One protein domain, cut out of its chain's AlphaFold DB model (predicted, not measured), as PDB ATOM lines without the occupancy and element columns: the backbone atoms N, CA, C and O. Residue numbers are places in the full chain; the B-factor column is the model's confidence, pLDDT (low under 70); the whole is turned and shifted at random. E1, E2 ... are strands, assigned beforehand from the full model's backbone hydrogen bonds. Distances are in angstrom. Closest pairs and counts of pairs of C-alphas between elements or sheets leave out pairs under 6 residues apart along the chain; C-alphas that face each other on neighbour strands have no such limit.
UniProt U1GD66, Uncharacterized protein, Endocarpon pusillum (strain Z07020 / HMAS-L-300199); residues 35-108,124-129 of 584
ATOM      1  N   VAL A  35      89.899  -4.038  54.813       96.94
ATOM      2  CA  VAL A  35      91.039  -3.139  54.597       96.94
ATOM      3  C   VAL A  35      92.343  -3.914  54.770       96.94
ATOM      4  O   VAL A  35      92.473  -4.736  55.677       96.94
ATOM      5  N   SER A  36      93.323  -3.658  53.901       97.50
ATOM      6  CA  SER A  36      94.656  -4.252  54.031       97.50
ATOM      7  C   SER A  36      95.523  -3.416  54.969       97.50
ATOM      8  O   SER A  36      95.845  -2.258  54.674       97.50
ATOM      9  N   LEU A  37      95.912  -4.020  56.090       98.00
ATOM     10  CA  LEU A  37      96.864  -3.475  57.051       98.00
ATOM     11  C   LEU A  37      98.198  -4.201  56.900       98.00
ATOM     12  O   LEU A  37      98.237  -5.428  56.892       98.00
ATOM     13  N   THR A  38      99.296  -3.455  56.804       98.00
ATOM     14  CA  THR A  38     100.664  -3.989  56.734       98.00
ATOM     15  C   THR A  38     101.481  -3.485  57.913       98.00
ATOM     16  O   THR A  38     101.649  -2.285  58.100       98.00
ATOM     17  N   PHE A  39     102.004  -4.409  58.703       97.44
ATOM     18  CA  PHE A  39     102.752  -4.147  59.923       97.44
ATOM     19  C   PHE A  39     104.243  -4.297  59.630       97.44
ATOM     20  O   PHE A  39     104.662  -5.271  59.002       97.44
ATOM     21  N   TYR A  40     105.047  -3.347  60.104       97.31
ATOM     22  CA  TYR A  40     106.503  -3.360  59.994       97.31
ATOM     23  C   TYR A  40     107.111  -3.548  61.377       97.31
ATOM     24  O   TYR A  40     106.772  -2.823  62.316       97.31
ATOM     25  N   GLY A  41     108.034  -4.496  61.497       96.88
ATOM     26  CA  GLY A  41     108.764  -4.753  62.727       96.88
ATOM     27  C   GLY A  41     109.669  -3.590  63.147       96.88
ATOM     28  O   GLY A  41     109.948  -2.665  62.378       96.88
ATOM     29  N   ALA A  42     110.123  -3.626  64.395       95.25
ATOM     30  CA  ALA A  42     111.282  -2.876  64.866       95.25
ATOM     31  C   ALA A  42     112.587  -3.511  64.359       95.25
ATOM     32  O   ALA A  42     113.514  -2.796  63.975       95.25
ATOM     33  N   ASP A  43     112.625  -4.844  64.308       92.75
ATOM     34  CA  ASP A  43     113.694  -5.600  63.666       92.75
ATOM     35  C   ASP A  43     113.638  -5.448  62.143       92.75
ATOM     36  O   ASP A  43     112.569  -5.425  61.524       92.75
ATOM     37  N   VAL A  44     114.819  -5.323  61.541       77.12
ATOM     38  CA  VAL A  44     114.970  -4.987  60.123       77.12
ATOM     39  C   VAL A  44     114.386  -6.104  59.249       77.12
ATOM     40  O   VAL A  44     114.632  -7.283  59.484       77.12
ATOM     41  N   ASP A  45     113.611  -5.707  58.239       90.38
ATOM     42  CA  ASP A  45     112.935  -6.552  57.239       90.38
ATOM     43  C   ASP A  45     111.768  -7.440  57.725       90.38
ATOM     44  O   ASP A  45     111.069  -8.025  56.891       90.38
ATOM     45  N   ALA A  46     111.453  -7.478  59.026       95.75
ATOM     46  CA  ALA A  46     110.230  -8.119  59.514       95.75
ATOM     47  C   ALA A  46     108.980  -7.338  59.061       95.75
ATOM     48  O   ALA A  46     108.829  -6.152  59.365       95.75
ATOM     49  N   ARG A  47     108.060  -7.993  58.341       96.62
ATOM     50  CA  ARG A  47     106.754  -7.427  57.960       96.62
ATOM     51  C   ARG A  47     105.711  -8.508  57.686       96.62
ATOM     52  O   ARG A  47     106.055  -9.576  57.183       96.62
ATOM     53  N   TYR A  48     104.447  -8.193  57.940       97.12
ATOM     54  CA  TYR A  48     103.292  -9.029  57.595       97.12
ATOM     55  C   TYR A  48     102.096  -8.155  57.205       97.12
ATOM     56  O   TYR A  48     102.066  -6.964  57.518       97.12
ATOM     57  N   SER A  49     101.107  -8.742  56.531       97.25
ATOM     58  CA  SER A  49      99.875  -8.053  56.139       97.25
ATOM     59  C   SER A  49      98.655  -8.897  56.495       97.25
ATOM     60  O   SER A  49      98.691 -10.118  56.351       97.25
ATOM     61  N   ILE A  50      97.575  -8.247  56.925       97.06
ATOM     62  CA  ILE A  50      96.281  -8.872  57.231       97.06
ATOM     63  C   ILE A  50      95.155  -8.117  56.520       97.06
ATOM     64  O   ILE A  50      95.272  -6.918  56.255       97.06
ATOM     65  N   ALA A  51      94.049  -8.809  56.255       97.56
ATOM     66  CA  ALA A  51      92.787  -8.181  55.886       97.56
ATOM     67  C   ALA A  51      91.946  -8.012  57.159       97.56
ATOM     68  O   ALA A  51      91.513  -9.004  57.742       97.56
ATOM     69  N   ALA A  52      91.745  -6.772  57.599       97.31
ATOM     70  CA  ALA A  52      90.877  -6.454  58.728       97.31
ATOM     71  C   ALA A  52      89.458  -6.122  58.225       97.31
ATOM     72  O   ALA A  52      89.336  -5.413  57.222       97.31
ATOM     73  N   PRO A  53      88.386  -6.610  58.872       97.31
ATOM     74  CA  PRO A  53      87.012  -6.276  58.506       97.31
ATOM     75  C   PRO A  53      86.696  -4.810  58.839       97.31
ATOM     76  O   PRO A  53      87.204  -4.260  59.813       97.31
ATOM     77  N   THR A  54      85.881  -4.156  58.008       96.88
ATOM     78  CA  THR A  54      85.607  -2.705  58.100       96.88
ATOM     79  C   THR A  54      84.230  -2.359  58.675       96.88
ATOM     80  O   THR A  54      83.806  -1.201  58.631       96.88
ATOM     81  N   ASP A  55      83.492  -3.363  59.135       95.31
ATOM     82  CA  ASP A  55      82.146  -3.264  59.705       95.31
ATOM     83  C   ASP A  55      82.147  -2.904  61.202       95.31
ATOM     84  O   ASP A  55      81.085  -2.686  61.788       95.31
ATOM     85  N   GLY A  56      83.333  -2.792  61.809       94.50
ATOM     86  CA  GLY A  56      83.531  -2.614  63.244       94.50
ATOM     87  C   GLY A  56      83.716  -3.922  64.020       94.50
ATOM     88  O   GLY A  56      83.833  -3.858  65.240       94.50
ATOM     89  N   SER A  57      83.747  -5.084  63.357       95.69
ATOM     90  CA  SER A  57      84.063  -6.353  64.018       95.69
ATOM     91  C   SER A  57      85.546  -6.465  64.398       95.69
ATOM     92  O   SER A  57      86.433  -5.826  63.825       95.69
ATOM     93  N   GLU A  58      85.796  -7.269  65.428       94.75
ATOM     94  CA  GLU A  58      87.120  -7.511  65.995       94.75
ATOM     95  C   GLU A  58      87.929  -8.481  65.122       94.75
ATOM     96  O   GLU A  58      87.370  -9.412  64.537       94.75
ATOM     97  N   PHE A  59      89.256  -8.332  65.092       95.00
ATOM     98  CA  PHE A  59      90.141  -9.279  64.405       95.00
ATOM     99  C   PHE A  59      91.362  -9.682  65.244       95.00
ATOM    100  O   PHE A  59      91.857  -8.926  66.074       95.00
ATOM    101  N   THR A  60      91.881 -10.887  65.005       93.94
ATOM    102  CA  THR A  60      93.053 -11.424  65.715       93.94
ATOM    103  C   THR A  60      94.344 -11.140  64.943       93.94
ATOM    104  O   THR A  60      94.453 -11.450  63.755       93.94
ATOM    105  N   ILE A  61      95.360 -10.598  65.623       94.50
ATOM    106  CA  ILE A  61      96.705 -10.397  65.064       94.50
ATOM    107  C   ILE A  61      97.587 -11.595  65.442       94.50
ATOM    108  O   ILE A  61      98.059 -11.715  66.569       94.50
ATOM    109  N   ASN A  62      97.810 -12.493  64.480       92.25
ATOM    110  CA  ASN A  62      98.482 -13.787  64.679       92.25
ATOM    111  C   ASN A  62     100.027 -13.728  64.591       92.25
ATOM    112  O   ASN A  62     100.648 -14.697  64.163       92.25
ATOM    113  N   HIS A  63     100.641 -12.603  64.979       91.81
ATOM    114  CA  HIS A  63     102.098 -12.382  64.921       91.81
ATOM    115  C   HIS A  63     102.676 -11.807  66.236       91.81
ATOM    116  O   HIS A  63     103.285 -10.729  66.230       91.81
ATOM    117  N   PRO A  64     102.490 -12.497  67.384       88.38
ATOM    118  CA  PRO A  64     103.005 -12.068  68.691       88.38
ATOM    119  C   PRO A  64     104.533 -11.916  68.738       88.38
ATOM    120  O   PRO A  64     105.057 -11.195  69.582       88.38
ATOM    121  N   GLU A  65     105.261 -12.603  67.858       92.25
ATOM    122  CA  GLU A  65     106.722 -12.594  67.788       92.25
ATOM    123  C   GLU A  65     107.318 -11.318  67.170       92.25
ATOM    124  O   GLU A  65     108.513 -11.070  67.327       92.25
ATOM    125  N   ILE A  66     106.510 -10.493  66.493       93.81
ATOM    126  CA  ILE A  66     106.976  -9.278  65.814       93.81
ATOM    127  C   ILE A  66     106.619  -8.049  66.654       93.81
ATOM    128  O   ILE A  66     105.467  -7.620  66.709       93.81
ATOM    129  N   SER A  67     107.634  -7.430  67.261       95.12
ATOM    130  CA  SER A  67     107.502  -6.087  67.834       95.12
ATOM    131  C   SER A  67     107.289  -5.075  66.708       95.12
ATOM    132  O   SER A  67     108.175  -4.902  65.873       95.12
ATOM    133  N   VAL A  68     106.119  -4.436  66.642       96.31
ATOM    134  CA  VAL A  68     105.728  -3.550  65.533       96.31
ATOM    135  C   VAL A  68     106.212  -2.128  65.794       96.31
ATOM    136  O   VAL A  68     105.938  -1.568  66.852       96.31
ATOM    137  N   SER A  69     106.894  -1.526  64.814       96.75
ATOM    138  CA  SER A  69     107.343  -0.128  64.846       96.75
ATOM    139  C   SER A  69     106.458   0.820  64.040       96.75
ATOM    140  O   SER A  69     106.390   2.006  64.359       96.75
ATOM    141  N   ARG A  70     105.808   0.337  62.973       96.75
ATOM    142  CA  ARG A  70     104.972   1.133  62.056       96.75
ATOM    143  C   ARG A  70     103.866   0.269  61.453       96.75
ATOM    144  O   ARG A  70     104.064  -0.928  61.247       96.75
ATOM    145  N   ILE A  71     102.729   0.877  61.134       97.75
ATOM    146  CA  ILE A  71     101.573   0.234  60.496       97.75
ATOM    147  C   ILE A  71     101.186   1.064  59.269       97.75
ATOM    148  O   ILE A  71     101.013   2.274  59.374       97.75
ATOM    149  N   TYR A  72     101.038   0.421  58.114       98.06
ATOM    150  CA  TYR A  72     100.508   1.020  56.892       98.06
ATOM    151  C   TYR A  72      99.091   0.518  56.617       98.06
ATOM    152  O   TYR A  72      98.858  -0.686  56.518       98.06
ATOM    153  N   ASN A  73      98.160   1.451  56.457       98.00
ATOM    154  CA  ASN A  73      96.775   1.214  56.076       98.00
ATOM    155  C   ASN A  73      96.581   1.636  54.616       98.00
ATOM    156  O   ASN A  73      96.759   2.806  54.269       98.00
ATOM    157  N   ALA A  74      96.208   0.674  53.767       97.31
ATOM    158  CA  ALA A  74      96.054   0.879  52.328       97.31
ATOM    159  C   ALA A  74      94.833   1.737  51.928       97.31
ATOM    160  O   ALA A  74      94.752   2.156  50.773       97.31
ATOM    161  N   GLY A  75      93.904   2.009  52.851       95.56
ATOM    162  CA  GLY A  75      92.697   2.805  52.621       95.56
ATOM    163  C   GLY A  75      91.390   2.007  52.675       95.56
ATOM    164  O   GLY A  75      91.382   0.781  52.685       95.56
ATOM    165  N   GLY A  76      90.265   2.730  52.717       92.31
ATOM    166  CA  GLY A  76      88.902   2.179  52.807       92.31
ATOM    167  C   GLY A  76      88.278   2.277  54.204       92.31
ATOM    168  O   GLY A  76      87.083   2.535  54.327       92.31
ATOM    169  N   ALA A  77      89.086   2.176  55.263       96.25
ATOM    170  CA  ALA A  77      88.642   2.312  56.651       96.25
ATOM    171  C   ALA A  77      89.699   2.973  57.546       96.25
ATOM    172  O   ALA A  77      90.876   3.057  57.192       96.25
ATOM    173  N   THR A  78      89.262   3.411  58.724       96.88
ATOM    174  CA  THR A  78      90.119   3.849  59.830       96.88
ATOM    175  C   THR A  78      90.171   2.734  60.868       96.88
ATOM    176  O   THR A  78      89.139   2.143  61.184       96.88
ATOM    177  N   CYS A  79      91.357   2.433  61.394       97.62
ATOM    178  CA  CYS A  79      91.570   1.305  62.296       97.62
ATOM    179  C   CYS A  79      92.085   1.737  63.669       97.62
ATOM    180  O   CYS A  79      92.797   2.734  63.806       97.62
ATOM    181  N   TYR A  80      91.751   0.939  64.677       96.62
ATOM    182  CA  TYR A  80      92.180   1.090  66.060       96.62
ATOM    183  C   TYR A  80      92.891  -0.190  66.475       96.62
ATOM    184  O   TYR A  80      92.321  -1.273  66.345       96.62
ATOM    185  N   ILE A  81      94.148  -0.080  66.910       96.19
ATOM    186  CA  ILE A  81      94.990  -1.250  67.189       96.19
ATOM    187  C   ILE A  81      95.599  -1.155  68.582       96.19
ATOM    188  O   ILE A  81      96.211  -0.146  68.935       96.19
ATOM    189  N   TYR A  82      95.419  -2.222  69.356       93.38
ATOM    190  CA  TYR A  82      95.861  -2.341  70.737       93.38
ATOM    191  C   TYR A  82      97.156  -3.161  70.782       93.38
ATOM    192  O   TYR A  82      97.203  -4.296  70.303       93.38
ATOM    193  N   GLY A  83      98.217  -2.570  71.332       92.12
ATOM    194  CA  GLY A  83      99.495  -3.240  71.559       92.12
ATOM    195  C   GLY A  83      99.571  -3.843  72.958       92.12
ATOM    196  O   GLY A  83      98.936  -3.361  73.897       92.12
ATOM    197  N   SER A  84     100.379  -4.891  73.118       88.88
ATOM    198  CA  SER A  84     100.332  -5.768  74.294       88.88
ATOM    199  C   SER A  84     100.662  -5.124  75.641       88.88
ATOM    200  O   SER A  84     100.391  -5.710  76.686       88.88
ATOM    201  N   GLU A  85     101.283  -3.946  75.637       88.75
ATOM    202  CA  GLU A  85     101.619  -3.200  76.855       88.75
ATOM    203  C   GLU A  85     100.514  -2.197  77.247       88.75
ATOM    204  O   GLU A  85     100.734  -1.328  78.089       88.75
ATOM    205  N   GLY A  86      99.324  -2.313  76.643       88.50
ATOM    206  CA  GLY A  86      98.216  -1.367  76.803       88.50
ATOM    207  C   GLY A  86      98.377  -0.107  75.948       88.50
ATOM    208  O   GLY A  86      97.832   0.942  76.288       88.50
ATOM    209  N   SER A  87      99.155  -0.175  74.861       89.88
ATOM    210  CA  SER A  87      99.219   0.928  73.897       89.88
ATOM    211  C   SER A  87      98.013   0.909  72.962       89.88
ATOM    212  O   SER A  87      97.446  -0.140  72.672       89.88
ATOM    213  N   TYR A  88      97.647   2.083  72.462       93.06
ATOM    214  CA  TYR A  88      96.520   2.282  71.563       93.06
ATOM    215  C   TYR A  88      96.986   3.126  70.381       93.06
ATOM    216  O   TYR A  88      97.388   4.279  70.552       93.06
ATOM    217  N   THR A  89      96.959   2.543  69.185       95.44
ATOM    218  CA  THR A  89      97.373   3.199  67.944       95.44
ATOM    219  C   THR A  89      96.154   3.484  67.077       95.44
ATOM    220  O   THR A  89      95.453   2.572  66.636       95.44
ATOM    221  N   PHE A  90      95.933   4.766  66.798       96.50
ATOM    222  CA  PHE A  90      95.001   5.226  65.777       96.50
ATOM    223  C   PHE A  90      95.673   5.137  64.402       96.50
ATOM    224  O   PHE A  90      96.710   5.765  64.181       96.50
ATOM    225  N   VAL A  91      95.091   4.363  63.488       97.44
ATOM    226  CA  VAL A  91      95.643   4.089  62.155       97.44
ATOM    227  C   VAL A  91      94.651   4.556  61.075       97.44
ATOM    228  O   VAL A  91      93.857   3.755  60.562       97.44
ATOM    229  N   PRO A  92      94.658   5.855  60.716       97.38
ATOM    230  CA  PRO A  92      93.975   6.347  59.521       97.38
ATOM    231  C   PRO A  92      94.715   5.872  58.252       97.38
ATOM    232  O   PRO A  92      95.552   4.976  58.312       97.38
ATOM    233  N   VAL A  93      94.359   6.404  57.082       96.88
ATOM    234  CA  VAL A  93      94.943   5.979  55.796       96.88
ATOM    235  C   VAL A  93      96.371   6.512  55.642       96.88
ATOM    236  O   VAL A  93      96.586   7.720  55.738       96.88
ATOM    237  N   GLY A  94      97.325   5.627  55.333       97.75
ATOM    238  CA  GLY A  94      98.749   5.957  55.227       97.75
ATOM    239  C   GLY A  94      99.634   5.149  56.179       97.75
ATOM    240  O   GLY A  94      99.247   4.084  56.654       97.75
ATOM    241  N   GLU A  95     100.855   5.636  56.415       97.69
ATOM    242  CA  GLU A  95     101.849   5.009  57.299       97.69
ATOM    243  C   GLU A  95     101.904   5.719  58.660       97.69
ATOM    244  O   GLU A  95     102.114   6.931  58.731       97.69
ATOM    245  N   HIS A  96     101.750   4.957  59.744       97.25
ATOM    246  CA  HIS A  96     101.616   5.467  61.108       97.25
ATOM    247  C   HIS A  96     102.611   4.788  62.066       97.25
ATOM    248  O   HIS A  96     102.715   3.557  62.068       97.25
ATOM    249  N   PRO A  97     103.372   5.550  62.875       96.44
ATOM    250  CA  PRO A  97     104.344   4.989  63.808       96.44
ATOM    251  C   PRO A  97     103.685   4.428  65.074       96.44
ATOM    252  O   PRO A  97     102.785   5.041  65.644       96.44
ATOM    253  N   VAL A  98     104.207   3.298  65.551       94.88
ATOM    254  CA  VAL A  98     103.898   2.677  66.845       94.88
ATOM    255  C   VAL A  98     105.064   2.962  67.789       94.88
ATOM    256  O   VAL A  98     106.196   2.538  67.546       94.88
ATOM    257  N   GLY A  99     104.806   3.723  68.852       89.69
ATOM    258  CA  GLY A  99     105.826   4.183  69.794       89.69
ATOM    259  C   GLY A  99     105.375   4.027  71.251       89.69
ATOM    260  O   GLY A  99     104.375   4.643  71.612       89.69
ATOM    261  N   PRO A 100     106.103   3.278  72.105       91.50
ATOM    262  CA  PRO A 100     107.285   2.471  71.785       91.50
ATOM    263  C   PRO A 100     106.931   1.235  70.932       91.50
ATOM    264  O   PRO A 100     105.828   0.699  71.087       91.50
ATOM    265  N   PRO A 101     107.849   0.752  70.069       92.88
ATOM    266  CA  PRO A 101     107.621  -0.461  69.293       92.88
ATOM    267  C   PRO A 101     107.399  -1.671  70.199       92.88
ATOM    268  O   PRO A 101     108.222  -1.944  71.075       92.88
ATOM    269  N   GLN A 102     106.296  -2.386  69.985       91.38
ATOM    270  CA  GLN A 102     105.887  -3.494  70.847       91.38
ATOM    271  C   GLN A 102     105.088  -4.563  70.090       91.38
ATOM    272  O   GLN A 102     104.462  -4.255  69.066       91.38
ATOM    273  N   PRO A 103     105.072  -5.812  70.587       90.38
ATOM    274  CA  PRO A 103     104.203  -6.859  70.072       90.38
ATOM    275  C   PRO A 103     102.728  -6.440  70.016       90.38
ATOM    276  O   PRO A 103     102.218  -5.743  70.896       90.38
ATOM    277  N   GLN A 104     102.038  -6.893  68.976       85.44
ATOM    278  CA  GLN A 104     100.593  -6.737  68.821       85.44
ATOM    279  C   GLN A 104      99.985  -8.143  68.935       85.44
ATOM    280  O   GLN A 104     100.059  -8.915  67.979       85.44
ATOM    281  N   TRP A 105      99.467  -8.517  70.111       80.50
ATOM    282  CA  TRP A 105      98.842  -9.828  70.331       80.50
ATOM    283  C   TRP A 105      97.497  -9.733  71.045       80.50
ATOM    284  O   TRP A 105      97.327  -8.978  71.997       80.50
ATOM    285  N   GLU A 106      96.560 -10.560  70.582       57.84
ATOM    286  CA  GLU A 106      95.325 -10.902  71.287       57.84
ATOM    287  C   GLU A 106      95.669 -11.535  72.647       57.84
ATOM    288  O   GLU A 106      96.547 -12.399  72.675       57.84
ATOM    289  N   PRO A 107      95.022 -11.145  73.765       47.16
ATOM    290  CA  PRO A 107      95.500 -11.420  75.122       47.16
ATOM    291  C   PRO A 107      95.530 -12.913  75.505       47.16
ATOM    292  O   PRO A 107      94.636 -13.433  76.178       47.16
ATOM    293  N   VAL A 108      96.637 -13.577  75.153       37.31
ATOM    294  CA  VAL A 108      97.086 -14.875  75.672       37.31
ATOM    295  C   VAL A 108      96.935 -14.876  77.193       37.31
ATOM    296  O   VAL A 108      97.629 -14.140  77.893       37.31
ATOM    297  N   LYS A 124      90.428  -5.218  71.950       86.62
ATOM    298  CA  LYS A 124      90.713  -5.877  70.660       86.62
ATOM    299  C   LYS A 124      90.734  -4.887  69.491       86.62
ATOM    300  O   LYS A 124      89.993  -3.905  69.499       86.62
ATOM    301  N   PRO A 125      91.546  -5.139  68.447       90.00
ATOM    302  CA  PRO A 125      91.637  -4.241  67.310       90.00
ATOM    303  C   PRO A 125      90.434  -4.403  66.368       90.00
ATOM    304  O   PRO A 125      89.937  -5.509  66.147       90.00
ATOM    305  N   TYR A 126      89.988  -3.285  65.799       95.19
ATOM    306  CA  TYR A 126      88.857  -3.209  64.871       95.19
ATOM    307  C   TYR A 126      89.070  -2.087  63.846       95.19
ATOM    308  O   TYR A 126      89.846  -1.152  64.073       95.19
ATOM    309  N   CYS A 127      88.375  -2.162  62.711       95.69
ATOM    310  CA  CYS A 127      88.351  -1.095  61.711       95.69
ATOM    311  C   CYS A 127      86.915  -0.702  61.371       95.69
ATOM    312  O   CYS A 127      86.023  -1.547  61.314       95.69
ATOM    313  N   SER A 128      86.693   0.579  61.093       93.88
ATOM    314  CA  SER A 128      85.404   1.096  60.641       93.88
ATOM    315  C   SER A 128      85.566   1.964  59.397       93.88
ATOM    316  O   SER A 128      86.468   2.803  59.298       93.88
ATOM    317  N   THR A 129      84.683   1.773  58.416       91.50
ATOM    318  CA  THR A 129      84.534   2.756  57.338       91.50
ATOM    319  C   THR A 129      84.081   4.096  57.933       91.50
ATOM    320  O   THR A 129      83.299   4.116  58.893       91.50
TER     321      THR A 129
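This is residues 35 to 108 and 124 to 129 of the 584 residues of an uncharacterized protein of Endocarpon pusillum (strain Z07020 / HMAS-L-300199) (UniProt U1GD66). The model is a sandwich, two four-stranded sheets face to face: the strongly twisted sheet E2, E1, E4, E7 covers the flatter sheet E3, E8, E5, E6, and the long strands E4 and E7 bend. The printed part has 80 residues, with no named helix and eight named strands, E1 to E8 in chain order; the class is all strand. Both sheets, in the orders given, are antiparallel. The whole is compact, with a radius of gyration of the C-alphas of 11.2 A and spans of 30 by 26 by 18 A.

In the first sheet, E2 is residues 47 to 53, 19.8 A long; E1, residues 35 to 41, 19.6 A, begins at C-alpha 35 (91.039, -3.139, 54.597). E4, residues 62 to 73, 17.4 A, bends by 126 degrees at residue 65, and E7, residues 94 to 105, 21.8 A, by 101 degrees at residue 100. In the second, E3 is residues 55 to 58, E5 78 to 83, 16.6 A, E6 87 to 91, and E8 126 to 128, ending at C-alpha 128 (85.404, 1.096, 60.641).

E1 and E2 form a hairpin, with N 39 and O 48 2.8 A apart, within hydrogen-bond range. So are N 38 and O 72 of E1 and E4, 2.8 A, and N 71 and O 96 of E4 and E7, 2.8 A. Across the second sheet, also within hydrogen-bond range are N 56 and O 127 of E3 and E8, 3.0 A, N 80 and O 126 of E5 and E8, 2.9 A, and N 81 and O 89 of the hairpin E5 and E6, 3.0 A. The sheets' planes are 13 degrees apart; the closest C-alphas of E5 and E7 are Gly 83 and Gln 104, 4.6 A.

The C-alphas farthest apart, Val 44 and Asp 55, are 32.9 A apart. Residues 109 to 123 are not printed; C-alphas 108 and 124 are 12.1 A apart across this cut. The links printed whole are tight. Residues 106 to 108 have pLDDT under 70.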